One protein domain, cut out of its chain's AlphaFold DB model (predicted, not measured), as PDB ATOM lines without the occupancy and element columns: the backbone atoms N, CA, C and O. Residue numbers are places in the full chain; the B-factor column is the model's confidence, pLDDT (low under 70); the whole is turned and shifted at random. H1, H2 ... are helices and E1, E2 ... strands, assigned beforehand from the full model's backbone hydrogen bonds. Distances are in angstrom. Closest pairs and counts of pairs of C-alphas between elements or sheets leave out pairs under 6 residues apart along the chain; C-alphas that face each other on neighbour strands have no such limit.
ATOM      1  N   THR A  12     149.789 177.075 136.822       62.53
ATOM      2  CA  THR A  12     149.973 177.486 138.219       62.53
ATOM      3  C   THR A  12     148.661 177.389 138.990       62.53
ATOM      4  O   THR A  12     147.670 178.004 138.600       62.53
ATOM      5  N   LEU A  13     148.644 176.636 140.095       63.94
ATOM      6  CA  LEU A  13     147.514 176.566 141.021       63.94
ATOM      7  C   LEU A  13     147.793 177.457 142.230       63.94
ATOM      8  O   LEU A  13     148.530 177.056 143.129       63.94
ATOM      9  N   ASN A  14     147.207 178.652 142.251       62.91
ATOM     10  CA  ASN A  14     147.434 179.632 143.309       62.91
ATOM     11  C   ASN A  14     146.372 179.520 144.418       62.91
ATOM     12  O   ASN A  14     145.185 179.750 144.180       62.91
ATOM     13  N   PHE A  15     146.804 179.217 145.644       63.31
ATOM     14  CA  PHE A  15     145.919 179.089 146.808       63.31
ATOM     15  C   PHE A  15     145.546 180.445 147.427       63.31
ATOM     16  O   PHE A  15     144.527 180.551 148.104       63.31
ATOM     17  N   THR A  16     146.317 181.502 147.159       54.19
ATOM     18  CA  THR A  16     146.034 182.865 147.648       54.19
ATOM     19  C   THR A  16     144.919 183.563 146.874       54.19
ATOM     20  O   THR A  16     144.250 184.427 147.423       54.19
ATOM     21  N   ALA A  17     144.627 183.165 145.631       48.00
ATOM     22  CA  ALA A  17     143.501 183.729 144.872       48.00
ATOM     23  C   ALA A  17     142.126 183.411 145.499       48.00
ATOM     24  O   ALA A  17     141.138 184.081 145.206       48.00
ATOM     25  N   LEU A  18     142.069 182.410 146.381       49.50
ATOM     26  CA  LEU A  18     140.864 182.013 147.108       49.50
ATOM     27  C   LEU A  18     140.645 182.870 148.363       49.50
ATOM     28  O   LEU A  18     139.549 182.862 148.909       49.50
ATOM     29  N   ASN A  19     141.656 183.644 148.781       50.56
ATOM     30  CA  ASN A  19     141.561 184.582 149.891       50.56
ATOM     31  C   ASN A  19     142.491 185.790 149.704       50.56
ATOM     32  O   ASN A  19     143.707 185.660 149.835       50.56
ATOM     33  N   PRO A  20     141.959 187.005 149.493       44.66
ATOM     34  CA  PRO A  20     142.763 188.156 149.083       44.66
ATOM     35  C   PRO A  20     143.702 188.721 150.164       44.66
ATOM     36  O   PRO A  20     144.323 189.756 149.923       44.66
ATOM     37  N   ARG A  21     143.801 188.121 151.360       49.56
ATOM     38  CA  ARG A  21     144.659 188.626 152.444       49.56
ATOM     39  C   ARG A  21     145.365 187.494 153.202       49.56
ATOM     40  O   ARG A  21     144.724 186.868 154.047       49.56
ATOM     41  N   PRO A  22     146.669 187.253 152.971       52.81
ATOM     42  CA  PRO A  22     147.496 186.595 153.980       52.81
ATOM     43  C   PRO A  22     147.372 187.370 155.300       52.81
ATOM     44  O   PRO A  22     147.329 188.602 155.323       52.81
ATOM     45  N   VAL A  23     147.220 186.653 156.409       51.59
ATOM     46  CA  VAL A  23     146.999 187.269 157.719       51.59
ATOM     47  C   VAL A  23     148.345 187.350 158.438       51.59
ATOM     48  O   VAL A  23     148.810 186.379 159.024       51.59
ATOM     49  N   HIS A  24     148.966 188.528 158.390       51.59
ATOM     50  CA  HIS A  24     150.313 188.836 158.896       51.59
ATOM     51  C   HIS A  24     150.431 188.912 160.439       51.59
ATOM     52  O   HIS A  24     151.188 189.726 160.968       51.59
ATOM     53  N   HIS A  25     149.630 188.182 161.220       51.53
ATOM     54  CA  HIS A  25     149.546 188.491 162.655       51.53
ATOM     55  C   HIS A  25     150.696 187.912 163.492       51.53
ATOM     56  O   HIS A  25     151.163 188.615 164.387       51.53
ATOM     57  N   THR A  26     151.224 186.724 163.172       61.41
ATOM     58  CA  THR A  26     152.415 186.150 163.833       61.41
ATOM     59  C   THR A  26     153.097 185.130 162.925       61.41
ATOM     60  O   THR A  26     152.518 184.077 162.707       61.41
ATOM     61  N   GLY A  27     154.302 185.390 162.408       58.47
ATOM     62  CA  GLY A  27     155.048 184.393 161.628       58.47
ATOM     63  C   GLY A  27     155.145 183.052 162.361       58.47
ATOM     64  O   GLY A  27     155.283 183.030 163.587       58.47
ATOM     65  N   GLN A  28     155.045 181.951 161.622       72.62
ATOM     66  CA  GLN A  28     155.043 180.603 162.185       72.62
ATOM     67  C   GLN A  28     156.346 179.871 161.841       72.62
ATOM     68  O   GLN A  28     156.891 180.027 160.749       72.62
ATOM     69  N   ASP A  29     156.840 179.090 162.801       76.19
ATOM     70  CA  ASP A  29     157.915 178.125 162.584       76.19
ATOM     71  C   ASP A  29     157.316 176.810 162.054       76.19
ATOM     72  O   ASP A  29     156.363 176.271 162.629       76.19
ATOM     73  N   PHE A  30     157.857 176.337 160.934       77.94
ATOM     74  CA  PHE A  30     157.479 175.095 160.250       77.94
ATOM     75  C   PHE A  30     158.615 174.056 160.295       77.94
ATOM     76  O   PHE A  30     158.573 173.042 159.588       77.94
ATOM     77  N   GLY A  31     159.646 174.320 161.103       76.38
ATOM     78  CA  GLY A  31     160.787 173.447 161.302       76.38
ATOM     79  C   GLY A  31     160.492 172.298 162.262       76.38
ATOM     80  O   GLY A  31     159.590 172.345 163.102       76.38
ATOM     81  N   GLY A  32     161.268 171.226 162.134       72.56
ATOM     82  CA  GLY A  32     161.256 170.078 163.046       72.56
ATOM     83  C   GLY A  32     160.030 169.157 162.978       72.56
ATOM     84  O   GLY A  32     160.030 168.122 163.650       72.56
ATOM     85  N   ILE A  33     159.003 169.480 162.184       78.75
ATOM     86  CA  ILE A  33     157.825 168.627 161.971       78.75
ATOM     87  C   ILE A  33     157.421 168.564 160.494       78.75
ATOM     88  O   ILE A  33     157.565 169.518 159.737       78.75
ATOM     89  N   TYR A  34     156.860 167.421 160.093       80.88
ATOM     90  CA  TYR A  34     156.306 167.252 158.754       80.88
ATOM     91  C   TYR A  34     154.876 167.777 158.669       80.88
ATOM     92  O   TYR A  34     153.949 167.241 159.285       80.88
ATOM     93  N   HIS A  35     154.688 168.766 157.808       83.00
ATOM     94  CA  HIS A  35     153.396 169.260 157.369       83.00
ATOM     95  C   HIS A  35     152.904 168.464 156.161       83.00
ATOM     96  O   HIS A  35     153.688 167.868 155.422       83.00
ATOM     97  N   ARG A  36     151.583 168.426 155.964       80.50
ATOM     98  CA  ARG A  36     150.949 167.635 154.904       80.50
ATOM     99  C   ARG A  36     149.991 168.482 154.095       80.50
ATOM    100  O   ARG A  36     149.178 169.212 154.655       80.50
ATOM    101  N   PHE A  37     150.070 168.318 152.786       81.69
ATOM    102  CA  PHE A  37     149.134 168.868 151.831       81.69
ATOM    103  C   PHE A  37     148.589 167.744 150.951       81.69
ATOM    104  O   PHE A  37     149.339 167.095 150.227       81.69
ATOM    105  N   GLY A  38     147.289 167.478 151.052       79.31
ATOM    106  CA  GLY A  38     146.634 166.402 150.307       79.31
ATOM    107  C   GLY A  38     145.911 166.943 149.084       79.31
ATOM    108  O   GLY A  38     145.126 167.877 149.228       79.31
ATOM    109  N   LEU A  39     146.118 166.329 147.917       80.50
ATOM    110  CA  LEU A  39     145.457 166.698 146.667       80.50
ATOM    111  C   LEU A  39     145.025 165.480 145.843       80.50
ATOM    112  O   LEU A  39     145.594 164.393 145.931       80.50
ATOM    113  N   MET A  40     144.027 165.691 144.993       78.56
ATOM    114  CA  MET A  40     143.634 164.760 143.940       78.56
ATOM    115  C   MET A  40     143.209 165.541 142.699       78.56
ATOM    116  O   MET A  40     142.532 166.564 142.815       78.56
ATOM    117  N   SER A  41     143.568 165.018 141.527       78.62
ATOM    118  CA  SER A  41     143.179 165.552 140.222       78.62
ATOM    119  C   SER A  41     142.432 164.491 139.397       78.62
ATOM    120  O   SER A  41     142.871 163.341 139.372       78.62
ATOM    121  N   PRO A  42     141.342 164.835 138.681       74.88
ATOM    122  CA  PRO A  42     140.683 163.938 137.725       74.88
ATOM    123  C   PRO A  42     141.529 163.626 136.483       74.88
ATOM    124  O   PRO A  42     141.223 162.679 135.765       74.88
ATOM    125  N   LYS A  43     142.573 164.416 136.215       81.56
ATOM    126  CA  LYS A  43     143.516 164.212 135.108       81.56
ATOM    127  C   LYS A  43     144.908 163.919 135.642       81.56
ATOM    128  O   LYS A  43     145.253 164.339 136.747       81.56
ATOM    129  N   GLU A  44     145.707 163.228 134.844       87.19
ATOM    130  CA  GLU A  44     147.123 163.062 135.139       87.19
ATOM    131  C   GLU A  44     147.840 164.406 135.000       87.19
ATOM    132  O   GLU A  44     147.619 165.148 134.038       87.19
ATOM    133  N   ILE A  45     148.681 164.725 135.980       89.75
ATOM    134  CA  ILE A  45     149.459 165.961 135.992       89.75
ATOM    135  C   ILE A  45     150.932 165.667 136.255       89.75
ATOM    136  O   ILE A  45     151.293 164.682 136.898       89.75
ATOM    137  N   LEU A  46     151.781 166.566 135.779       92.81
ATOM    138  CA  LEU A  46     153.206 166.596 136.061       92.81
ATOM    139  C   LEU A  46     153.472 167.775 136.992       92.81
ATOM    140  O   LEU A  46     153.307 168.926 136.590       92.81
ATOM    141  N   LEU A  47     153.848 167.501 138.237       93.38
ATOM    142  CA  LEU A  47     154.225 168.523 139.207       93.38
ATOM    143  C   LEU A  47     155.659 168.979 138.918       93.38
ATOM    144  O   LEU A  47     156.587 168.182 138.997       93.38
ATOM    145  N   HIS A  48     155.841 170.258 138.602       94.50
ATOM    146  CA  HIS A  48     157.134 170.876 138.273       94.50
ATOM    147  C   HIS A  48     157.769 171.594 139.462       94.50
ATOM    148  O   HIS A  48     158.984 171.781 139.500       94.50
ATOM    149  N   GLY A  49     156.965 172.051 140.417       94.69
ATOM    150  CA  GLY A  49     157.465 172.848 141.525       94.69
ATOM    151  C   GLY A  49     156.398 173.248 142.526       94.69
ATOM    152  O   GLY A  49     155.199 173.080 142.295       94.69
ATOM    153  N   ILE A  50     156.865 173.785 143.644       94.38
ATOM    154  CA  ILE A  50     156.050 174.194 144.786       94.38
ATOM    155  C   ILE A  50     156.549 175.561 145.238       94.38
ATOM    156  O   ILE A  50     157.756 175.755 145.390       94.38
ATOM    157  N   GLU A  51     155.640 176.508 145.442       93.19
ATOM    158  CA  GLU A  51     155.950 177.766 146.112       93.19
ATOM    159  C   GLU A  51     155.429 177.740 147.541       93.19
ATOM    160  O   GLU A  51     154.264 177.420 147.792       93.19
ATOM    161  N   PHE A  52     156.293 178.123 148.467       91.25
ATOM    162  CA  PHE A  52     155.975 178.349 149.865       91.25
ATOM    163  C   PHE A  52     155.931 179.849 150.146       91.25
ATOM    164  O   PHE A  52     156.528 180.653 149.420       91.25
ATOM    165  N   PHE A  53     155.235 180.242 151.206       89.31
ATOM    166  CA  PHE A  53     155.324 181.616 151.686       89.31
ATOM    167  C   PHE A  53     156.755 181.975 152.105       89.31
ATOM    168  O   PHE A  53     157.536 181.121 152.529       89.31
ATOM    169  N   GLY A  54     157.095 183.252 151.929       89.62
ATOM    170  CA  GLY A  54     158.411 183.798 152.236       89.62
ATOM    171  C   GLY A  54     158.629 184.084 153.725       89.62
ATOM    172  O   GLY A  54     157.758 183.796 154.558       89.62
ATOM    173  N   PRO A  55     159.791 184.664 154.066       89.25
ATOM    174  CA  PRO A  55     160.082 185.145 155.411       89.25
ATOM    175  C   PRO A  55     158.989 186.079 155.935       89.25
ATOM    176  O   PRO A  55     158.501 186.951 155.222       89.25
ATOM    177  N   HIS A  56     158.628 185.936 157.207       86.50
ATOM    178  CA  HIS A  56     157.723 186.882 157.853       86.50
ATOM    179  C   HIS A  56     158.410 188.244 158.054       86.50
ATOM    180  O   HIS A  56     159.612 188.299 158.309       86.50
ATOM    181  N   TYR A  57     157.659 189.354 158.049       76.94
ATOM    182  CA  TYR A  57     158.230 190.708 158.209       76.94
ATOM    183  C   TYR A  57     158.999 190.930 159.526       76.94
ATOM    184  O   TYR A  57     159.746 191.898 159.647       76.94
ATOM    185  N   THR A  58     158.803 190.069 160.531       77.44
ATOM    186  CA  THR A  58     159.537 190.119 161.810       77.44
ATOM    187  C   THR A  58     160.893 189.421 161.760       77.44
ATOM    188  O   THR A  58     161.639 189.502 162.736       77.44
ATOM    189  N   VAL A  59     161.207 188.692 160.686       78.50
ATOM    190  CA  VAL A  59     162.505 188.039 160.517       78.50
ATOM    191  C   VAL A  59     163.573 189.113 160.373       78.50
ATOM    192  O   VAL A  59     163.530 189.944 159.470       78.50
ATOM    193  N   GLN A  60     164.545 189.091 161.281       79.94
ATOM    194  CA  GLN A  60     165.731 189.926 161.171       79.94
ATOM    195  C   GLN A  60     166.734 189.225 160.263       79.94
ATOM    196  O   GLN A  60     167.105 188.081 160.524       79.94
ATOM    197  N   PHE A  61     167.181 189.912 159.219       80.94
ATOM    198  CA  PHE A  61     168.237 189.422 158.348       80.94
ATOM    199  C   PHE A  61     169.585 189.719 159.028       80.94
ATOM    200  O   PHE A  61     169.907 190.891 159.251       80.94
ATOM    201  N   PRO A  62     170.356 188.696 159.446       71.94
ATOM    202  CA  PRO A  62     171.659 188.909 160.070       71.94
ATOM    203  C   PRO A  62     172.677 189.472 159.062       71.94
ATOM    204  O   PRO A  62     172.372 189.624 157.884       71.94
ATOM    205  N   LEU A  63     173.891 189.768 159.551       54.31
ATOM    206  CA  LEU A  63     175.000 190.566 158.978       54.31
ATOM    207  C   LEU A  63     175.405 190.401 157.484       54.31
ATOM    208  O   LEU A  63     176.343 191.067 157.055       54.31
ATOM    209  N   ALA A  64     174.720 189.584 156.688       61.31
ATOM    210  CA  ALA A  64     174.885 189.446 155.240       61.31
ATOM    211  C   ALA A  64     173.616 189.793 154.423       61.31
ATOM    212  O   ALA A  64     173.620 189.589 153.218       61.31
ATOM    213  N   ALA A  65     172.555 190.321 155.053       81.81
ATOM    214  CA  ALA A  65     171.258 190.611 154.421       81.81
ATOM    215  C   ALA A  65     170.578 189.373 153.797       81.81
ATOM    216  O   ALA A  65     169.790 189.494 152.864       81.81
ATOM    217  N   GLU A  66     170.854 188.178 154.324       88.00
ATOM    218  CA  GLU A  66     170.345 186.905 153.803       88.00
ATOM    219  C   GLU A  66     169.853 185.990 154.933       88.00
ATOM    220  O   GLU A  66     170.386 186.003 156.046       88.00
ATOM    221  N   VAL A  67     168.847 185.166 154.633       88.25
ATOM    222  CA  VAL A  67     168.379 184.066 155.485       88.25
ATOM    223  C   VAL A  67     168.259 182.782 154.674       88.25
ATOM    224  O   VAL A  67     167.866 182.802 153.509       88.25
ATOM    225  N   THR A  68     168.580 181.649 155.292       92.31
ATOM    226  CA  THR A  68     168.570 180.343 154.625       92.31
ATOM    227  C   THR A  68     167.475 179.448 155.188       92.31
ATOM    228  O   THR A  68     167.261 179.393 156.398       92.31
ATOM    229  N   TYR A  69     166.827 178.718 154.287       93.38
ATOM    230  CA  TYR A  69     165.829 177.698 154.559       93.38
ATOM    231  C   TYR A  69     166.309 176.349 154.034       93.38
ATOM    232  O   TYR A  69     166.797 176.258 152.903       93.38
ATOM    233  N   ALA A  70     166.125 175.299 154.826       95.50
ATOM    234  CA  ALA A  70     166.182 173.923 154.363       95.50
ATOM    235  C   ALA A  70     164.750 173.405 154.198       95.50
ATOM    236  O   ALA A  70     163.962 173.393 155.139       95.50
ATOM    237  N   ILE A  71     164.403 173.012 152.977       94.75
ATOM    238  CA  ILE A  71     163.070 172.532 152.625       94.75
ATOM    239  C   ILE A  71     163.184 171.072 152.254       94.75
ATOM    240  O   ILE A  71     163.792 170.750 151.239       94.75
ATOM    241  N   THR A  72     162.567 170.203 153.039       95.12
ATOM    242  CA  THR A  72     162.478 168.777 152.733       95.12
ATOM    243  C   THR A  72     161.087 168.475 152.207       95.12
ATOM    244  O   THR A  72     160.111 168.880 152.828       95.12
ATOM    245  N   ILE A  73     160.971 167.792 151.065       95.12
ATOM    246  CA  ILE A  73     159.687 167.389 150.468       95.12
ATOM    247  C   ILE A  73     159.708 165.888 150.181       95.12
ATOM    248  O   ILE A  73     160.685 165.348 149.665       95.12
ATOM    249  N   GLU A  74     158.590 165.234 150.468       93.50
ATOM    250  CA  GLU A  74     158.259 163.871 150.059       93.50
ATOM    251  C   GLU A  74     156.880 163.905 149.386       93.50
ATOM    252  O   GLU A  74     155.960 164.568 149.867       93.50
ATOM    253  N   VAL A  75     156.716 163.194 148.271       92.88
ATOM    254  CA  VAL A  75     155.411 163.051 147.609       92.88
ATOM    255  C   VAL A  75     155.041 161.583 147.601       92.88
ATOM    256  O   VAL A  75     155.749 160.760 147.020       92.88
ATOM    257  N   GLU A  76     153.920 161.253 148.227       88.75
ATOM    258  CA  GLU A  76     153.445 159.880 148.358       88.75
ATOM    259  C   GLU A  76     152.022 159.726 147.839       88.75
ATOM    260  O   GLU A  76     151.166 160.598 147.997       88.75
ATOM    261  N   MET A  77     151.764 158.580 147.225       84.75
ATOM    262  CA  MET A  77     150.420 158.166 146.871       84.75
ATOM    263  C   MET A  77     149.806 157.381 148.027       84.75
ATOM    264  O   MET A  77     150.405 156.440 148.557       84.75
ATOM    265  N   MET A  78     148.588 157.763 148.388       73.50
ATOM    266  CA  MET A  78     147.855 157.189 149.506       73.50
ATOM    267  C   MET A  78     146.712 156.317 148.999       73.50
ATOM    268  O   MET A  78     145.960 156.703 148.101       73.50
ATOM    269  N   TYR A  79     146.551 155.157 149.626       65.44
ATOM    270  CA  TYR A  79     145.442 154.240 149.385       65.44
ATOM    271  C   TYR A  79     144.660 154.029 150.680       65.44
ATOM    272  O   TYR A  79     145.244 154.049 151.765       65.44
ATOM    273  N   GLY A  80     143.342 153.837 150.574       56.53
ATOM    274  CA  GLY A  80     142.546 153.366 151.708       56.53
ATOM    275  C   GLY A  80     143.022 151.978 152.147       56.53
ATOM    276  O   GLY A  80     143.462 151.197 151.305       56.53
ATOM    277  N   ASP A  81     142.984 151.690 153.451       51.28
ATOM    278  CA  ASP A  81     143.383 150.381 153.980       51.28
ATOM    279  C   ASP A  81     142.590 149.249 153.300       51.28
ATOM    280  O   ASP A  81     141.362 149.292 153.213       51.28
ATOM    281  N   GLU A  82     143.293 148.202 152.865       46.47
ATOM    282  CA  GLU A  82     142.731 147.035 152.164       46.47
ATOM    283  C   GLU A  82     141.757 146.193 153.019       46.47
ATOM    284  O   GLU A  82     141.199 145.207 152.534       46.47
ATOM    285  N   GLU A  83     141.524 146.551 154.288       43.66
ATOM    286  CA  GLU A  83     140.492 145.921 155.123       43.66
ATOM    287  C   GLU A  83     139.056 146.329 154.747       43.66
ATOM    288  O   GLU A  83     138.123 145.613 155.112       43.66
ATOM    289  N   GLU A  84     138.850 147.346 153.900       44.41
ATOM    290  CA  GLU A  84     137.627 147.448 153.084       44.41
ATOM    291  C   GLU A  84     137.701 146.455 151.906       44.41
ATOM    292  O   GLU A  84     137.648 146.806 150.726       44.41
ATOM    293  N   ARG A  85     137.849 145.161 152.224       37.22
ATOM    294  CA  ARG A  85     137.767 144.082 151.239       37.22
ATOM    295  C   ARG A  85     136.403 144.126 150.555       37.22
ATOM    296  O   ARG A  85     135.381 143.844 151.171       37.22
ATOM    297  N   TYR A  86     136.435 144.351 149.245       39.62
ATOM    298  CA  TYR A  86     135.437 143.857 148.300       39.62
ATOM    299  C   TYR A  86     133.988 144.281 148.592       39.62
ATOM    300  O   TYR A  86     133.097 143.454 148.776       39.62
ATOM    301  N   ASN A  87     133.707 145.578 148.483       40.09
ATOM    302  CA  ASN A  87     132.441 145.954 147.866       40.09
ATOM    303  C   ASN A  87     132.722 146.327 146.401       40.09
ATOM    304  O   ASN A  87     133.190 147.434 146.148       40.09
ATOM    305  N   PRO A  88     132.452 145.440 145.424       39.84
ATOM    306  CA  PRO A  88     132.647 145.738 144.003       39.84
ATOM    307  C   PRO A  88     131.744 146.876 143.492       39.84
ATOM    308  O   PRO A  88     131.895 147.305 142.353       39.84
ATOM    309  N   TYR A  89     130.831 147.384 144.329       37.62
ATOM    310  CA  TYR A  89     130.033 148.582 144.076       37.62
ATOM    311  C   TYR A  89     130.570 149.842 144.772       37.62
ATOM    312  O   TYR A  89     130.127 150.943 144.444       37.62
ATOM    313  N   CYS A  90     131.539 149.724 145.687       40.19
ATOM    314  CA  CYS A  90     132.282 150.878 146.181       40.19
ATOM    315  C   CYS A  90     133.426 151.190 145.226       40.19
ATOM    316  O   CYS A  90     134.591 150.871 145.452       40.19
ATOM    317  N   ASN A  91     133.060 151.871 144.143       38.12
ATOM    318  CA  ASN A  91     133.993 152.693 143.387       38.12
ATOM    319  C   ASN A  91     134.745 153.614 144.358       38.12
ATOM    320  O   ASN A  91     134.199 153.959 145.408       38.12
ATOM    321  N   LEU A  92     135.952 154.063 143.997       42.16
ATOM    322  CA  LEU A  92     136.777 154.980 144.800       42.16
ATOM    323  C   LEU A  92     135.977 156.131 145.474       42.16
ATOM    324  O   LEU A  92     136.356 156.571 146.554       42.16
ATOM    325  N   SER A  93     134.829 156.547 144.908       37.41
ATOM    326  CA  SER A  93     133.779 157.384 145.531       37.41
ATOM    327  C   SER A  93     133.358 157.036 146.961       37.41
ATOM    328  O   SER A  93     133.064 157.966 147.706       37.41
ATOM    329  N   CYS A  94     133.319 155.769 147.380       38.44
ATOM    330  CA  CYS A  94     132.990 155.425 148.769       38.44
ATOM    331  C   CYS A  94     134.124 155.789 149.721       38.44
ATOM    332  O   CYS A  94     133.874 156.476 150.700       38.44
ATOM    333  N   CYS A  95     135.366 155.398 149.415       43.25
ATOM    334  CA  CYS A  95     136.522 155.777 150.224       43.25
ATOM    335  C   CYS A  95     136.712 157.305 150.206       43.25
ATOM    336  O   CYS A  95     137.070 157.884 151.227       43.25
ATOM    337  N   PHE A  96     136.392 157.975 149.085       45.81
ATOM    338  CA  PHE A  96     136.309 159.438 149.009       45.81
ATOM    339  C   PHE A  96     135.268 159.990 149.977       45.81
ATOM    340  O   PHE A  96     135.611 160.860 150.768       45.81
ATOM    341  N   LEU A  97     134.035 159.476 149.979       43.84
ATOM    342  CA  LEU A  97     133.024 159.885 150.951       43.84
ATOM    343  C   LEU A  97     133.513 159.644 152.372       43.84
ATOM    344  O   LEU A  97     133.409 160.571 153.144       43.84
ATOM    345  N   THR A  98     134.131 158.512 152.712       43.88
ATOM    346  CA  THR A  98     134.613 158.239 154.076       43.88
ATOM    347  C   THR A  98     135.732 159.192 154.517       43.88
ATOM    348  O   THR A  98     135.687 159.696 155.636       43.88
ATOM    349  N   VAL A  99     136.701 159.522 153.647       46.25
ATOM    350  CA  VAL A  99     137.731 160.548 153.935       46.25
ATOM    351  C   VAL A  99     137.087 161.932 154.095       46.25
ATOM    352  O   VAL A  99     137.451 162.690 154.994       46.25
ATOM    353  N   TRP A 100     136.101 162.255 153.254       45.91
ATOM    354  CA  TRP A 100     135.386 163.532 153.260       45.91
ATOM    355  C   TRP A 100     134.346 163.665 154.391       45.91
ATOM    356  O   TRP A 100     134.141 164.779 154.871       45.91
ATOM    357  N   THR A 101     133.688 162.590 154.835       40.31
ATOM    358  CA  THR A 101     132.628 162.586 155.861       40.31
ATOM    359  C   THR A 101     133.201 162.421 157.254       40.31
ATOM    360  O   THR A 101     132.847 163.202 158.124       40.31
ATOM    361  N   CYS A 102     134.183 161.537 157.468       39.41
ATOM    362  CA  CYS A 102     134.811 161.407 158.788       39.41
ATOM    363  C   CYS A 102     135.382 162.753 159.261       39.41
ATOM    364  O   CYS A 102     135.128 163.178 160.380       39.41
ATOM    365  N   MET A 103     136.020 163.501 158.358       39.75
ATOM    366  CA  MET A 103     136.554 164.835 158.648       39.75
ATOM    367  C   MET A 103     135.477 165.943 158.717       39.75
ATOM    368  O   MET A 103     135.811 167.078 159.040       39.75
ATOM    369  N   ALA A 104     134.222 165.690 158.308       36.97
ATOM    370  CA  ALA A 104     133.133 166.690 158.294       36.97
ATOM    371  C   ALA A 104     132.382 166.710 159.622       36.97
ATOM    372  O   ALA A 104     131.882 167.746 160.051       36.97
ATOM    373  N   ASP A 105     132.343 165.550 160.268       38.38
ATOM    374  CA  ASP A 105     131.499 165.279 161.421       38.38
ATOM    375  C   ASP A 105     132.214 165.629 162.743       38.38
ATOM    376  O   ASP A 105     131.731 165.296 163.824       38.38
ATOM    377  N   GLY A 106     133.398 166.256 162.674       34.91
ATOM    378  CA  GLY A 106     134.263 166.513 163.834       34.91
ATOM    379  C   GLY A 106     134.852 165.241 164.452       34.91
ATOM    380  O   GLY A 106     135.362 165.267 165.571       34.91
ATOM    381  N   VAL A 107     134.761 164.114 163.746       37.16
ATOM    382  CA  VAL A 107     135.300 162.833 164.185       37.16
ATOM    383  C   VAL A 107     136.696 162.698 163.582       37.16
ATOM    384  O   VAL A 107     136.824 162.469 162.387       37.16
ATOM    385  N   ASP A 108     137.750 162.800 164.398       43.47
ATOM    386  CA  ASP A 108     139.158 162.570 164.010       43.47
ATOM    387  C   ASP A 108     139.423 161.101 163.612       43.47
ATOM    388  O   ASP A 108     140.223 160.372 164.197       43.47
ATOM    389  N   ARG A 109     138.716 160.615 162.599       40.66
ATOM    390  CA  ARG A 109     138.990 159.370 161.900       40.66
ATOM    391  C   ARG A 109     139.527 159.765 160.542       40.66
ATOM    392  O   ARG A 109     138.833 159.671 159.538       40.66
ATOM    393  N   VAL A 110     140.783 160.209 160.513       43.97
ATOM    394  CA  VAL A 110     141.561 160.138 159.275       43.97
ATOM    395  C   VAL A 110     141.512 158.661 158.870       43.97
ATOM    396  O   VAL A 110     141.952 157.822 159.666       43.97
ATOM    397  N   PRO A 111     140.910 158.296 157.722       46.50
ATOM    398  CA  PRO A 111     140.904 156.905 157.297       46.50
ATOM    399  C   PRO A 111     142.342 156.413 157.304       46.50
ATOM    400  O   PRO A 111     143.249 157.166 156.947       46.50
ATOM    401  N   LYS A 112     142.558 155.181 157.775       46.03
ATOM    402  CA  LYS A 112     143.890 154.579 157.808       46.03
ATOM    403  C   LYS A 112     144.375 154.462 156.370       46.03
ATOM    404  O   LYS A 112     144.059 153.516 155.664       46.03
ATOM    405  N   VAL A 113     145.068 155.490 155.910       52.22
ATOM    406  CA  VAL A 113     145.666 155.529 154.590       52.22
ATOM    407  C   VAL A 113     147.078 154.997 154.730       52.22
ATOM    408  O   VAL A 113     147.857 155.482 155.555       52.22
ATOM    409  N   LYS A 114     147.401 153.958 153.963       55.81
ATOM    410  CA  LYS A 114     148.766 153.442 153.888       55.81
ATOM    411  C   LYS A 114     149.483 154.144 152.743       55.81
ATOM    412  O   LYS A 114     148.954 154.239 151.633       55.81
ATOM    413  N   SER A 115     150.681 154.636 153.044       58.88
ATOM    414  CA  SER A 115     151.642 155.058 152.029       58.88
ATOM    415  C   SER A 115     152.120 153.805 151.307       58.88
ATOM    416  O   SER A 115     152.560 152.855 151.958       58.88
ATOM    417  N   MET A 116     151.948 153.771 149.990       64.81
ATOM    418  CA  MET A 116     152.307 152.608 149.173       64.81
ATOM    419  C   MET A 116     153.482 152.929 148.257       64.81
ATOM    420  O   MET A 116     154.476 152.211 148.277       64.81
ATOM    421  N   ASP A 117     153.395 154.046 147.529       78.06
ATOM    422  CA  ASP A 117     154.390 154.435 146.534       78.06
ATOM    423  C   ASP A 117     154.869 155.869 146.779       78.06
ATOM    424  O   ASP A 117     154.077 156.821 146.772       78.06
ATOM    425  N   LYS A 118     156.186 156.030 146.957       86.31
ATOM    426  CA  LYS A 118     156.834 157.345 146.952       86.31
ATOM    427  C   LYS A 118     156.998 157.795 145.503       86.31
ATOM    428  O   LYS A 118     157.822 157.249 144.775       86.31
ATOM    429  N   LEU A 119     156.211 158.788 145.094       90.00
ATOM    430  CA  LEU A 119     156.323 159.436 143.783       90.00
ATOM    431  C   LEU A 119     157.538 160.370 143.727       90.00
ATOM    432  O   LEU A 119     158.147 160.544 142.677       90.00
ATOM    433  N   LEU A 120     157.897 160.944 144.875       92.75
ATOM    434  CA  LEU A 120     159.145 161.657 145.097       92.75
ATOM    435  C   LEU A 120     159.702 161.198 146.448       92.75
ATOM    436  O   LEU A 120     159.030 161.411 147.464       92.75
ATOM    437  N   PRO A 121     160.886 160.557 146.493       92.12
ATOM    438  CA  PRO A 121     161.527 160.256 147.761       92.12
ATOM    439  C   PRO A 121     161.863 161.551 148.502       92.12
ATOM    440  O   PRO A 121     162.003 162.611 147.891       92.12
ATOM    441  N   GLU A 122     162.021 161.439 149.817       93.50
ATOM    442  CA  GLU A 122     162.448 162.550 150.663       93.50
ATOM    443  C   GLU A 122     163.692 163.224 150.075       93.50
ATOM    444  O   GLU A 122     164.739 162.600 149.893       93.50
ATOM    445  N   THR A 123     163.534 164.491 149.710       95.56
ATOM    446  CA  THR A 123     164.561 165.289 149.047       95.56
ATOM    447  C   THR A 123     164.623 166.647 149.725       95.56
ATOM    448  O   THR A 123     163.581 167.215 150.047       95.56
ATOM    449  N   THR A 124     165.830 167.174 149.933       95.81
ATOM    450  CA  THR A 124     166.043 168.457 150.612       95.81
ATOM    451  C   THR A 124     166.665 169.480 149.669       95.81
ATOM    452  O   THR A 124     167.642 169.198 148.975       95.81
ATOM    453  N   TRP A 125     166.123 170.694 149.686       96.50
ATOM    454  CA  TRP A 125     166.640 171.867 148.994       96.50
ATOM    455  C   TRP A 125     167.092 172.907 150.007       96.50
ATOM    456  O   TRP A 125     166.415 173.144 151.003       96.50
ATOM    457  N   ILE A 126     168.207 173.568 149.712       95.62
ATOM    458  CA  ILE A 126     168.660 174.736 150.461       95.62
ATOM    459  C   ILE A 126     168.344 175.973 149.630       95.62
ATOM    460  O   ILE A 126     168.802 176.087 148.492       95.62
ATOM    461  N   VAL A 127     167.556 176.886 150.190       93.75
ATOM    462  CA  VAL A 127     167.186 178.147 149.543       93.75
ATOM    463  C   VAL A 127     167.643 179.301 150.412       93.75
ATOM    464  O   VAL A 127     167.364 179.329 151.606       93.75
ATOM    465  N   THR A 128     168.327 180.264 149.803       92.00
ATOM    466  CA  THR A 128     168.728 181.500 150.477       92.00
ATOM    467  C   THR A 128     167.900 182.648 149.926       92.00
ATOM    468  O   THR A 128     167.747 182.781 148.711       92.00
ATOM    469  N   VAL A 129     167.319 183.431 150.828       90.00
ATOM    470  CA  VAL A 129     166.496 184.598 150.527       90.00
ATOM    471  C   VAL A 129     167.264 185.832 150.970       90.00
ATOM    472  O   VAL A 129     167.637 185.948 152.134       90.00
ATOM    473  N   GLU A 130     167.488 186.747 150.037       89.62
ATOM    474  CA  GLU A 130     168.053 188.071 150.307       89.62
ATOM    475  C   GLU A 130     166.973 189.013 150.866       89.62
ATOM    476  O   GLU A 130     165.797 188.896 150.521       89.62
ATOM    477  N   GLU A 131     167.357 189.996 151.678       85.12
ATOM    478  CA  GLU A 131     166.451 190.965 152.314       85.12
ATOM    479  C   GLU A 131     165.612 191.732 151.285       85.12
ATOM    480  O   GLU A 131     164.407 191.918 151.461       85.12
ATOM    481  N   ASN A 132     166.225 192.095 150.153       85.88
ATOM    482  CA  ASN A 132     165.547 192.759 149.036       85.88
ATOM    483  C   ASN A 132     164.455 191.887 148.387       85.88
ATOM    484  O   ASN A 132     163.593 192.403 147.682       85.88
ATOM    485  N   ASN A 133     164.486 190.577 148.644       85.38
ATOM    486  CA  ASN A 133     163.568 189.572 148.125       85.38
ATOM    487  C   ASN A 133     162.651 188.998 149.220       85.38
ATOM    488  O   ASN A 133     162.011 187.975 148.992       85.38
ATOM    489  N   ARG A 134     162.555 189.632 150.399       81.00
ATOM    490  CA  ARG A 134     161.760 189.124 151.535       81.00
ATOM    491  C   ARG A 134     160.280 188.884 151.212       81.00
ATOM    492  O   ARG A 134     159.675 187.982 151.774       81.00
ATOM    493  N   ASP A 135     159.717 189.671 150.296       80.31
ATOM    494  CA  ASP A 135     158.307 189.578 149.897       80.31
ATOM    495  C   ASP A 135     158.093 188.535 148.774       80.31
ATOM    496  O   ASP A 135     156.967 188.296 148.324       80.31
ATOM    497  N   ILE A 136     159.175 187.911 148.288       84.94
ATOM    498  CA  ILE A 136     159.144 186.903 147.228       84.94
ATOM    499  C   ILE A 136     158.915 185.511 147.847       84.94
ATOM    500  O   ILE A 136     159.595 185.135 148.804       84.94
ATOM    501  N   PRO A 137     157.987 184.706 147.298       88.44
ATOM    502  CA  PRO A 137     157.780 183.322 147.716       88.44
ATOM    503  C   PRO A 137     159.031 182.457 147.569       88.44
ATOM    504  O   PRO A 137     159.778 182.566 146.592       88.44
ATOM    505  N   ILE A 138     159.196 181.502 148.480       92.12
ATOM    506  CA  ILE A 138     160.255 180.503 148.371       92.12
ATOM    507  C   ILE A 138     159.830 179.471 147.325       92.12
ATOM    508  O   ILE A 138     158.900 178.699 147.538       92.12
ATOM    509  N   THR A 139     160.504 179.455 146.175       93.25
ATOM    510  CA  THR A 139     160.153 178.573 145.053       93.25
ATOM    511  C   THR A 139     161.082 177.368 144.976       93.25
ATOM    512  O   THR A 139     162.277 177.519 144.726       93.25
ATOM    513  N   ILE A 140     160.517 176.166 145.057       95.19
ATOM    514  CA  ILE A 140     161.204 174.911 144.744       95.19
ATOM    515  C   ILE A 140     160.849 174.471 143.325       95.19
ATOM    516  O   ILE A 140     159.677 174.307 142.984       95.19
ATOM    517  N   ARG A 141     161.875 174.256 142.496       93.88
ATOM    518  CA  ARG A 141     161.748 173.626 141.175       93.88
ATOM    519  C   ARG A 141     162.268 172.198 141.251       93.88
ATOM    520  O   ARG A 141     163.411 171.974 141.649       93.88
ATOM    521  N   LEU A 142     161.434 171.245 140.862       91.94
ATOM    522  CA  LEU A 142     161.799 169.837 140.814       91.94
ATOM    523  C   LEU A 142     162.688 169.599 139.590       91.94
ATOM    524  O   LEU A 142     162.401 170.096 138.502       91.94
ATOM    525  N   GLN A 143     163.786 168.857 139.768       90.25
ATOM    526  CA  GLN A 143     164.715 168.560 138.667       90.25
ATOM    527  C   GLN A 143     164.045 167.735 137.564       90.25
ATOM    528  O   GLN A 143     164.343 167.909 136.384       90.25
ATOM    529  N   GLN A 144     163.137 166.846 137.963       90.50
ATOM    530  CA  GLN A 144     162.271 166.086 137.077       90.50
ATOM    531  C   GLN A 144     160.827 166.272 137.541       90.50
ATOM    532  O   GLN A 144     160.583 166.241 138.753       90.50
ATOM    533  N   PRO A 145     159.871 166.468 136.618       93.25
ATOM    534  CA  PRO A 145     158.477 166.585 136.999       93.25
ATOM    535  C   PRO A 145     157.978 165.293 137.652       93.25
ATOM    536  O   PRO A 145     158.212 164.199 137.140       93.25
ATOM    537  N   VAL A 146     157.264 165.415 138.767       93.94
ATOM    538  CA  VAL A 146     156.675 164.268 139.466       93.94
ATOM    539  C   VAL A 146     155.321 163.964 138.846       93.94
ATOM    540  O   VAL A 146     154.410 164.793 138.870       93.94
ATOM    541  N   ARG A 147     155.181 162.762 138.286       93.00
ATOM    542  CA  ARG A 147     153.931 162.299 137.683       93.00
ATOM    543  C   ARG A 147     152.923 161.930 138.768       93.00
ATOM    544  O   ARG A 147     153.141 161.001 139.539       93.00
ATOM    545  N   ILE A 148     151.805 162.644 138.796       89.75
ATOM    546  CA  ILE A 148     150.674 162.415 139.697       89.75
ATOM    547  C   ILE A 148     149.547 161.786 138.866       89.75
ATOM    548  O   ILE A 148     148.961 162.474 138.023       89.75
ATOM    549  N   PRO A 149     149.233 160.492 139.072       85.44
ATOM    550  CA  PRO A 149     148.234 159.807 138.260       85.44
ATOM    551  C   PRO A 149     146.814 160.336 138.493       85.44
ATOM    552  O   PRO A 149     146.446 160.736 139.601       85.44
ATOM    553  N   ALA A 150     145.988 160.269 137.449       82.69
ATOM    554  CA  ALA A 150     144.582 160.655 137.512       82.69
ATOM    555  C   ALA A 150     143.805 159.859 138.579       82.69
ATOM    556  O   ALA A 150     143.938 158.639 138.695       82.69
ATOM    557  N   GLY A 151     142.957 160.549 139.344       75.06
ATOM    558  CA  GLY A 151     142.054 159.957 140.337       75.06
ATOM    559  C   GLY A 151     142.747 159.357 141.563       75.06
ATOM    560  O   GLY A 151     142.092 158.682 142.358       75.06
ATOM    561  N   LYS A 152     144.058 159.568 141.723       78.50
ATOM    562  CA  LYS A 152     144.817 159.114 142.890       78.50
ATOM    563  C   LYS A 152     144.926 160.223 143.923       78.50
ATOM    564  O   LYS A 152     145.158 161.382 143.583       78.50
ATOM    565  N   PHE A 153     144.762 159.847 145.188       77.12
ATOM    566  CA  PHE A 153     145.013 160.752 146.296       77.12
ATOM    567  C   PHE A 153     146.511 160.783 146.587       77.12
ATOM    568  O   PHE A 153     147.132 159.746 146.829       77.12
ATOM    569  N   VAL A 154     147.086 161.977 146.537       83.62
ATOM    570  CA  VAL A 154     148.512 162.213 146.736       83.62
ATOM    571  C   VAL A 154     148.699 163.181 147.890       83.62
ATOM    572  O   VAL A 154     147.984 164.176 148.014       83.62
ATOM    573  N   VAL A 155     149.671 162.881 148.742       84.50
ATOM    574  CA  VAL A 155     150.079 163.731 149.853       84.50
ATOM    575  C   VAL A 155     151.475 164.257 149.569       84.50
ATOM    576  O   VAL A 155     152.422 163.500 149.370       84.50
ATOM    577  N   ILE A 156     151.591 165.578 149.572       89.69
ATOM    578  CA  ILE A 156     152.856 166.293 149.630       89.69
ATOM    579  C   ILE A 156     153.161 166.504 151.110       89.69
ATOM    580  O   ILE A 156     152.486 167.274 151.798       89.69
ATOM    581  N   LYS A 157     154.164 165.798 151.610       89.06
ATOM    582  CA  LYS A 157     154.768 166.059 152.910       89.06
ATOM    583  C   LYS A 157     155.896 167.048 152.732       89.06
ATOM    584  O   LYS A 157     156.669 166.934 151.785       89.06
ATOM    585  N   PHE A 158     156.023 167.980 153.659       91.19
ATOM    586  CA  PHE A 158     157.182 168.851 153.677       91.19
ATOM    587  C   PHE A 158     157.548 169.297 155.086       91.19
ATOM    588  O   PHE A 158     156.706 169.319 155.981       91.19
ATOM    589  N   GLN A 159     158.806 169.672 155.249       91.06
ATOM    590  CA  GLN A 159     159.366 170.319 156.426       91.06
ATOM    591  C   GLN A 159     160.120 171.557 155.944       91.06
ATOM    592  O   GLN A 159     160.785 171.509 154.906       91.06
ATOM    593  N   LEU A 160     159.970 172.669 156.656       90.81
ATOM    594  CA  LEU A 160     160.581 173.949 156.308       90.81
ATOM    595  C   LEU A 160     161.373 174.437 157.517       90.81
ATOM    596  O   LEU A 160     160.837 175.114 158.387       90.81
ATOM    597  N   ASP A 161     162.650 174.074 157.566       91.06
ATOM    598  CA  ASP A 161     163.553 174.482 158.634       91.06
ATOM    599  C   ASP A 161     164.190 175.831 158.287       91.06
ATOM    600  O   ASP A 161     164.893 175.970 157.283       91.06
ATOM    601  N   GLY A 162     163.955 176.840 159.121       90.06
ATOM    602  CA  GLY A 162     164.497 178.183 158.937       90.06
ATOM    603  C   GLY A 162     163.799 179.211 159.830       90.06
ATOM    604  O   GLY A 162     163.035 178.841 160.719       90.06
ATOM    605  N   PRO A 163     164.061 180.515 159.631       89.38
ATOM    606  CA  PRO A 163     163.361 181.575 160.352       89.38
ATOM    607  C   PRO A 163     161.847 181.589 160.064       89.38
ATOM    608  O   PRO A 163     161.436 181.143 158.996       89.38
ATOM    609  N   PRO A 164     161.010 182.167 160.942       89.25
ATOM    610  CA  PRO A 164     159.556 182.166 160.765       89.25
ATOM    611  C   PRO A 164     159.082 182.682 159.398       89.25
ATOM    612  O   PRO A 164     159.583 183.691 158.897       89.25
ATOM    613  N   THR A 165     158.072 182.041 158.816       87.94
ATOM    614  CA  THR A 165     157.481 182.447 157.530       87.94
ATOM    615  C   THR A 165     156.083 183.024 157.689       87.94
ATOM    616  O   THR A 165     155.414 182.841 158.712       87.94
ATOM    617  N   GLU A 166     155.625 183.741 156.664       86.25
ATOM    618  CA  GLU A 166     154.191 184.006 156.505       86.25
ATOM    619  C   GLU A 166     153.427 182.696 156.262       86.25
ATOM    620  O   GLU A 166     154.045 181.687 155.946       86.25
ATOM    621  N   TYR A 167     152.101 182.698 156.431       81.31
ATOM    622  CA  TYR A 167     151.231 181.534 156.215       81.31
ATOM    623  C   TYR A 167     149.756 181.963 156.076       81.31
ATOM    624  O   TYR A 167     149.394 183.116 156.337       81.31
ATOM    625  N   LEU A 168     148.882 181.036 155.675       75.06
ATOM    626  CA  LEU A 168     147.428 181.231 155.607       75.06
ATOM    627  C   LEU A 168     146.733 180.862 156.932       75.06
ATOM    628  O   LEU A 168     146.865 179.748 157.430       75.06
ATOM    629  N   PHE A 169     145.933 181.774 157.490       65.56
ATOM    630  CA  PHE A 169     145.230 181.561 158.765       65.56
ATOM    631  C   PHE A 169     143.968 180.666 158.647       65.56
ATOM    632  O   PHE A 169     143.320 180.597 157.604       65.56
ATOM    633  N   SER A 170     143.615 179.966 159.736       55.62
ATOM    634  CA  SER A 170     143.051 178.601 159.733       55.62
ATOM    635  C   SER A 170     141.534 178.401 159.562       55.62
ATOM    636  O   SER A 170     141.046 177.326 159.900       55.62
ATOM    637  N   ASN A 171     140.750 179.342 159.037       48.25
ATOM    638  CA  ASN A 171     139.290 179.121 158.967       48.25
ATOM    639  C   ASN A 171     138.823 178.393 157.693       48.25
ATOM    640  O   ASN A 171     137.699 177.900 157.646       48.25
ATOM    641  N   GLU A 172     139.680 178.283 156.675       48.38
ATOM    642  CA  GLU A 172     139.299 177.762 155.346       48.38
ATOM    643  C   GLU A 172     140.214 176.637 154.839       48.38
ATOM    644  O   GLU A 172     140.022 176.084 153.759       48.38
ATOM    645  N   VAL A 173     141.185 176.242 155.666       51.59
ATOM    646  CA  VAL A 173     142.257 175.278 155.364       51.59
ATOM    647  C   VAL A 173     141.732 173.844 155.194       51.59
ATOM    648  O   VAL A 173     142.435 172.966 154.691       51.59
ATOM    649  N   HIS A 174     140.487 173.586 155.600       49.62
ATOM    650  CA  HIS A 174     139.985 172.224 155.703       49.62
ATOM    651  C   HIS A 174     139.412 171.645 154.417       49.62
ATOM    652  O   HIS A 174     139.411 170.423 154.304       49.62
ATOM    653  N   ARG A 175     138.921 172.443 153.460       53.81
ATOM    654  CA  ARG A 175     138.301 171.924 152.227       53.81
ATOM    655  C   ARG A 175     138.273 173.000 151.166       53.81
ATOM    656  O   ARG A 175     137.438 173.900 151.231       53.81
ATOM    657  N   THR A 176     139.102 172.871 150.142       56.16
ATOM    658  CA  THR A 176     138.977 173.756 148.987       56.16
ATOM    659  C   THR A 176     138.963 172.932 147.715       56.16
ATOM    660  O   THR A 176     139.925 172.231 147.394       56.16
ATOM    661  N   MET A 177     137.828 172.987 147.014       60.53
ATOM    662  CA  MET A 177     137.779 172.623 145.605       60.53
ATOM    663  C   MET A 177     138.340 173.800 144.824       60.53
ATOM    664  O   MET A 177     137.780 174.895 144.879       60.53
ATOM    665  N   ILE A 178     139.437 173.580 144.115       66.44
ATOM    666  CA  ILE A 178     140.066 174.621 143.309       66.44
ATOM    667  C   ILE A 178     139.863 174.236 141.861       66.44
ATOM    668  O   ILE A 178     140.463 173.280 141.374       66.44
ATOM    669  N   ALA A 179     138.964 174.948 141.194       62.03
ATOM    670  CA  ALA A 179     138.797 174.810 139.761       62.03
ATOM    671  C   ALA A 179     139.923 175.583 139.068       62.03
ATOM    672  O   ALA A 179     140.059 176.786 139.280       62.03
ATOM    673  N   GLU A 180     140.710 174.904 138.242       67.81
ATOM    674  CA  GLU A 180     141.563 175.535 137.241       67.81
ATOM    675  C   GLU A 180     140.710 175.619 135.954       67.81
ATOM    676  O   GLU A 180     140.397 174.587 135.342       67.81
ATOM    677  N   PRO A 181     140.207 176.819 135.591       64.94
ATOM    678  CA  PRO A 181     139.177 176.945 134.558       64.94
ATOM    679  C   PRO A 181     139.673 176.574 133.155       64.94
ATOM    680  O   PRO A 181     138.894 176.095 132.335       64.94
ATOM    681  N   GLU A 182     140.960 176.779 132.874       65.81
ATOM    682  CA  GLU A 182     141.559 176.605 131.544       65.81
ATOM    683  C   GLU A 182     141.828 175.132 131.184       65.81
ATOM    684  O   GLU A 182     141.998 174.776 130.021       65.81
ATOM    685  N   SER A 183     141.928 174.249 132.171       61.19
ATOM    686  CA  SER A 183     142.125 172.798 132.047       61.19
ATOM    687  C   SER A 183     140.843 172.031 132.353       61.19
ATOM    688  O   SER A 183     140.763 170.832 132.048       61.19
ATOM    689  N   GLY A 184     139.866 172.696 132.980       61.22
ATOM    690  CA  GLY A 184     138.673 172.073 133.545       61.22
ATOM    691  C   GLY A 184     138.994 171.100 134.683       61.22
ATOM    692  O   GLY A 184     138.199 170.199 134.951       61.22
ATOM    693  N   ILE A 185     140.171 171.214 135.306       62.88
ATOM    694  CA  ILE A 185     140.583 170.360 136.422       62.88
ATOM    695  C   ILE A 185     140.040 170.957 137.711       62.88
ATOM    696  O   ILE A 185     140.239 172.133 138.003       62.88
ATOM    697  N   VAL A 186     139.386 170.120 138.508       63.25
ATOM    698  CA  VAL A 186     139.022 170.458 139.881       63.25
ATOM    699  C   VAL A 186     139.974 169.719 140.804       63.25
ATOM    700  O   VAL A 186     140.000 168.488 140.836       63.25
ATOM    701  N   PHE A 187     140.769 170.479 141.545       67.25
ATOM    702  CA  PHE A 187     141.619 169.954 142.597       67.25
ATOM    703  C   PHE A 187     140.815 169.824 143.875       67.25
ATOM    704  O   PHE A 187     140.207 170.786 144.342       67.25
ATOM    705  N   HIS A 188     140.853 168.638 144.460       64.31
ATOM    706  CA  HIS A 188     140.263 168.378 145.762       64.31
ATOM    707  C   HIS A 188     141.366 168.402 146.811       64.31
ATOM    708  O   HIS A 188     142.205 167.502 146.827       64.31
ATOM    709  N   THR A 189     141.372 169.424 147.670       65.88
ATOM    710  CA  THR A 189     142.314 169.505 148.792       65.88
ATOM    711  C   THR A 189     141.666 168.994 150.078       65.88
ATOM    712  O   THR A 189     140.517 169.325 150.373       65.88
ATOM    713  N   LEU A 190     142.384 168.145 150.816       55.31
ATOM    714  CA  LEU A 190     141.886 167.503 152.049       55.31
ATOM    715  C   LEU A 190     142.615 167.959 153.313       55.31
ATOM    716  O   LEU A 190     142.094 167.842 154.419       55.31
ATOM    717  N   MET A 191     143.839 168.452 153.151       58.62
ATOM    718  CA  MET A 191     144.665 168.982 154.225       58.62
ATOM    719  C   MET A 191     145.395 170.180 153.641       58.62
ATOM    720  O   MET A 191     146.166 170.014 152.697       58.62
ATOM    721  N   GLY A 192     145.121 171.377 154.145       60.38
ATOM    722  CA  GLY A 192     145.935 172.543 153.844       60.38
ATOM    723  C   GLY A 192     147.044 172.660 154.884       60.38
ATOM    724  O   GLY A 192     146.801 172.582 156.084       60.38
ATOM    725  N   SER A 193     148.276 172.853 154.433       65.69
ATOM    726  CA  SER A 193     149.413 173.033 155.332       65.69
ATOM    727  C   SER A 193     149.581 174.472 155.819       65.69
ATOM    728  O   SER A 193     150.550 174.766 156.512       65.69
ATOM    729  N   ALA A 194     148.685 175.368 155.386       77.12
ATOM    730  CA  ALA A 194     148.788 176.823 155.468       77.12
ATOM    731  C   ALA A 194     150.012 177.449 154.769       77.12
ATOM    732  O   ALA A 194     150.028 178.663 154.589       77.12
ATOM    733  N   GLN A 195     150.990 176.643 154.338       84.69
ATOM    734  CA  GLN A 195     152.306 177.124 153.925       84.69
ATOM    735  C   GLN A 195     152.599 177.003 152.428       84.69
ATOM    736  O   GLN A 195     153.442 177.728 151.900       84.69
ATOM    737  N   ILE A 196     151.902 176.112 151.719       86.62
ATOM    738  CA  ILE A 196     152.001 176.041 150.257       86.62
ATOM    739  C   ILE A 196     151.175 177.184 149.661       86.62
ATOM    740  O   ILE A 196     149.954 177.229 149.813       86.62
ATOM    741  N   LYS A 197     151.860 178.099 148.976       84.69
ATOM    742  CA  LYS A 197     151.282 179.257 148.289       84.69
ATOM    743  C   LYS A 197     150.800 178.903 146.884       84.69
ATOM    744  O   LYS A 197     149.729 179.357 146.473       84.69
ATOM    745  N   GLU A 198     151.565 178.084 146.164       86.62
ATOM    746  CA  GLU A 198     151.270 177.716 144.778       86.62
ATOM    747  C   GLU A 198     151.842 176.336 144.407       86.62
ATOM    748  O   GLU A 198     152.925 175.962 144.860       86.62
ATOM    749  N   LEU A 199     151.143 175.586 143.547       89.00
ATOM    750  CA  LEU A 199     151.705 174.422 142.848       89.00
ATOM    751  C   LEU A 199     151.920 174.744 141.369       89.00
ATOM    752  O   LEU A 199     151.002 175.199 140.689       89.00
ATOM    753  N   LYS A 200     153.109 174.430 140.849       90.25
ATOM    754  CA  LYS A 200     153.442 174.553 139.424       90.25
ATOM    755  C   LYS A 200     153.314 173.189 138.774       90.25
ATOM    756  O   LYS A 200     154.046 172.276 139.147       90.25
ATOM    757  N   PHE A 201     152.413 173.030 137.814       90.25
ATOM    758  CA  PHE A 201     152.115 171.733 137.206       90.25
ATOM    759  C   PHE A 201     151.750 171.866 135.723       90.25
ATOM    760  O   PHE A 201     151.368 172.932 135.265       90.25
ATOM    761  N   SER A 202     151.850 170.791 134.950       89.06
ATOM    762  CA  SER A 202     151.225 170.698 133.624       89.06
ATOM    763  C   SER A 202     150.278 169.510 133.584       89.06
ATOM    764  O   SER A 202     150.398 168.580 134.379       89.06
ATOM    765  N   VAL A 203     149.317 169.536 132.668       86.00
ATOM    766  CA  VAL A 203     148.462 168.377 132.398       86.00
ATOM    767  C   VAL A 203     149.225 167.465 131.446       86.00
ATOM    768  O   VAL A 203     149.799 167.958 130.477       86.00
ATOM    769  N   ALA A 204     149.283 166.167 131.733       82.38
ATOM    770  CA  ALA A 204     149.858 165.223 130.787       82.38
ATOM    771  C   ALA A 204     148.907 165.107 129.585       82.38
ATOM    772  O   ALA A 204     147.763 164.677 129.740       82.38
ATOM    773  N   ASP A 205     149.356 165.524 128.402       68.44
ATOM    774  CA  ASP A 205     148.597 165.304 127.172       68.44
ATOM    775  C   ASP A 205     148.570 163.802 126.842       68.44
ATOM    776  O   ASP A 205     149.568 163.096 127.007       68.44
ATOM    777  N   GLU A 206     147.430 163.311 126.341       55.88
ATOM    778  CA  GLU A 206     147.197 161.890 126.012       55.88
ATOM    779  C   GLU A 206     148.274 161.297 125.077       55.88
ATOM    780  O   GLU A 206     148.522 160.092 125.077       55.88
ATOM    781  N   THR A 207     148.978 162.146 124.324       51.22
ATOM    782  CA  THR A 207     150.067 161.780 123.410       51.22
ATOM    783  C   THR A 207     151.341 161.290 124.106       51.22
ATOM    784  O   THR A 207     152.085 160.512 123.507       51.22
ATOM    785  N   TRP A 208     151.604 161.687 125.357       45.72
ATOM    786  CA  TRP A 208     152.760 161.197 126.124       45.72
ATOM    787  C   TRP A 208     152.567 159.757 126.612       45.72
ATOM    788  O   TRP A 208     153.519 158.974 126.631       45.72
ATOM    789  N   VAL A 209     151.326 159.374 126.929       48.91
ATOM    790  CA  VAL A 209     150.985 158.027 127.417       48.91
ATOM    791  C   VAL A 209     151.266 156.959 126.349       48.91
ATOM    792  O   VAL A 209     151.703 155.855 126.676       48.91
ATOM    793  N   GLU A 210     151.108 157.293 125.064       46.31
ATOM    794  CA  GLU A 210     151.429 156.381 123.960       46.31
ATOM    795  C   GLU A 210     152.941 156.168 123.766       46.31
ATOM    796  O   GLU A 210     153.349 155.097 123.310       46.31
ATOM    797  N   GLN A 211     153.789 157.141 124.120       47.34
ATOM    798  CA  GLN A 211     155.239 157.034 123.920       47.34
ATOM    799  C   GLN A 211     155.924 156.173 124.988       47.34
ATOM    800  O   GLN A 211     156.773 155.351 124.642       47.34
ATOM    801  N   GLU A 212     155.512 156.265 126.255       48.78
ATOM    802  CA  GLU A 212     156.019 155.366 127.303       48.78
ATOM    803  C   GLU A 212     155.505 153.928 127.135       48.78
ATOM    804  O   GLU A 212     156.277 152.982 127.303       48.78
ATOM    805  N   GLN A 213     154.257 153.726 126.688       46.00
ATOM    806  CA  GLN A 213     153.767 152.383 126.338       46.00
ATOM    807  C   GLN A 213     154.472 151.781 125.110       46.00
ATOM    808  O   GLN A 213     154.479 150.560 124.937       46.00
ATOM    809  N   GLN A 214     155.086 152.605 124.254       44.59
ATOM    810  CA  GLN A 214     155.937 152.133 123.156       44.59
ATOM    811  C   GLN A 214     157.395 151.884 123.571       44.59
ATOM    812  O   GLN A 214     158.090 151.150 122.864       44.59
ATOM    813  N   GLN A 215     157.851 152.453 124.693       43.56
ATOM    814  CA  GLN A 215     159.198 152.259 125.238       43.56
ATOM    815  C   GLN A 215     159.301 151.188 126.326       43.56
ATOM    816  O   GLN A 215     160.412 150.711 126.569       43.56
ATOM    817  N   GLU A 216     158.194 150.716 126.913       43.00
ATOM    818  CA  GLU A 216     158.225 149.395 127.541       43.00
ATOM    819  C   GLU A 216     158.681 148.392 126.470       43.00
ATOM    820  O   GLU A 216     158.054 148.308 125.405       43.00
TER     821      GLU A 216
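What this domain is: This is residues 12 to 216 of the 248 residues of an uncharacterized protein of Folsomia candida (UniProt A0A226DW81). Two twisted sheets lie face to face as a sandwich, one of six strands and one of four, their strands crossing at 31 degrees. H1 only grazes the larger sheet, while the free residues 85 to 91 and 210 to 216 stick out, 210 to 215 of them in H2. The printed part has 205 residues, with named elements in the order E1 E2 E3 E4 H1 E5 E6 E7 E8 E9 E10 H2. The sheets, E5-E4-E7-E2-E9-E8 and E1-E10-E3-E6, are antiparallel throughout. The class is mostly strand, and the whole is compact, with a radius of gyration of the C-alphas of 18.3 A and spans of 63 by 47 by 32 A.

How they stand to each other: E1, residues 12 to 14, is an edge strand antiparallel to E10, residues 196 to 203, with N 13 and O 199 within hydrogen-bond range at 2.8 A. E2, residues 28 to 40, is an inner strand of the larger sheet, antiparallel to E7, residues 153 to 165, with N 37 and O 156 at 2.8 A, and to E9, residues 185 to 191, with N 188 and O 40 at 3.1 A. E3, residues 45 to 52, is antiparallel to E10, with N 51 and O 198 at 2.8 A, and to E6, residues 138 to 148, with N 50 and O 140 at 2.9 A. E4, residues 66 to 80, is antiparallel to E7, with N 72 and O 159 at 2.9 A, and to E5, residues 113 to 130, with N 71 and O 125 at 2.8 A. H1, residues 93 to 102, only grazes the larger sheet with its residues 95 to 100; its closest C-alphas to E4 are those of Cys 95 and Gly 80, 6.7 A apart. Between the sheets, the closest C-alphas of E5 and E6 are those of Leu 119 and Val 146, 6.5 A apart. E8, residues 176 to 180, forms a hairpin with E9, with N 178 and O 187 at 2.9 A. H2, residues 206 to 215, is not on either sheet. Every O i to N i+4 pair is within hydrogen-bond range in H1, and 4 of 6 are in H2.

Where its parts are: E1 begins at C-alpha 12, (149.973, 177.486, 138.219). E4 is 43.6 A long and E5 39.7 A; E2, 26.7 A, bends by 103 degrees at residue 32, and E7, 27.4 A, by 112 degrees at residue 162. H2 ends at C-alpha 215, (159.198, 152.259, 125.238).

The domain as a whole: The two C-alphas farthest apart, those of Leu 63 and Pro 88, are 63.5 A apart. The printed part has no cut. The links E1 to E2, E3 to E4 and E4 to H1 are long. Mean pLDDT of the printed part is 70.6, with 93 residues under 70, among them 79 to 116 and 169 to 193.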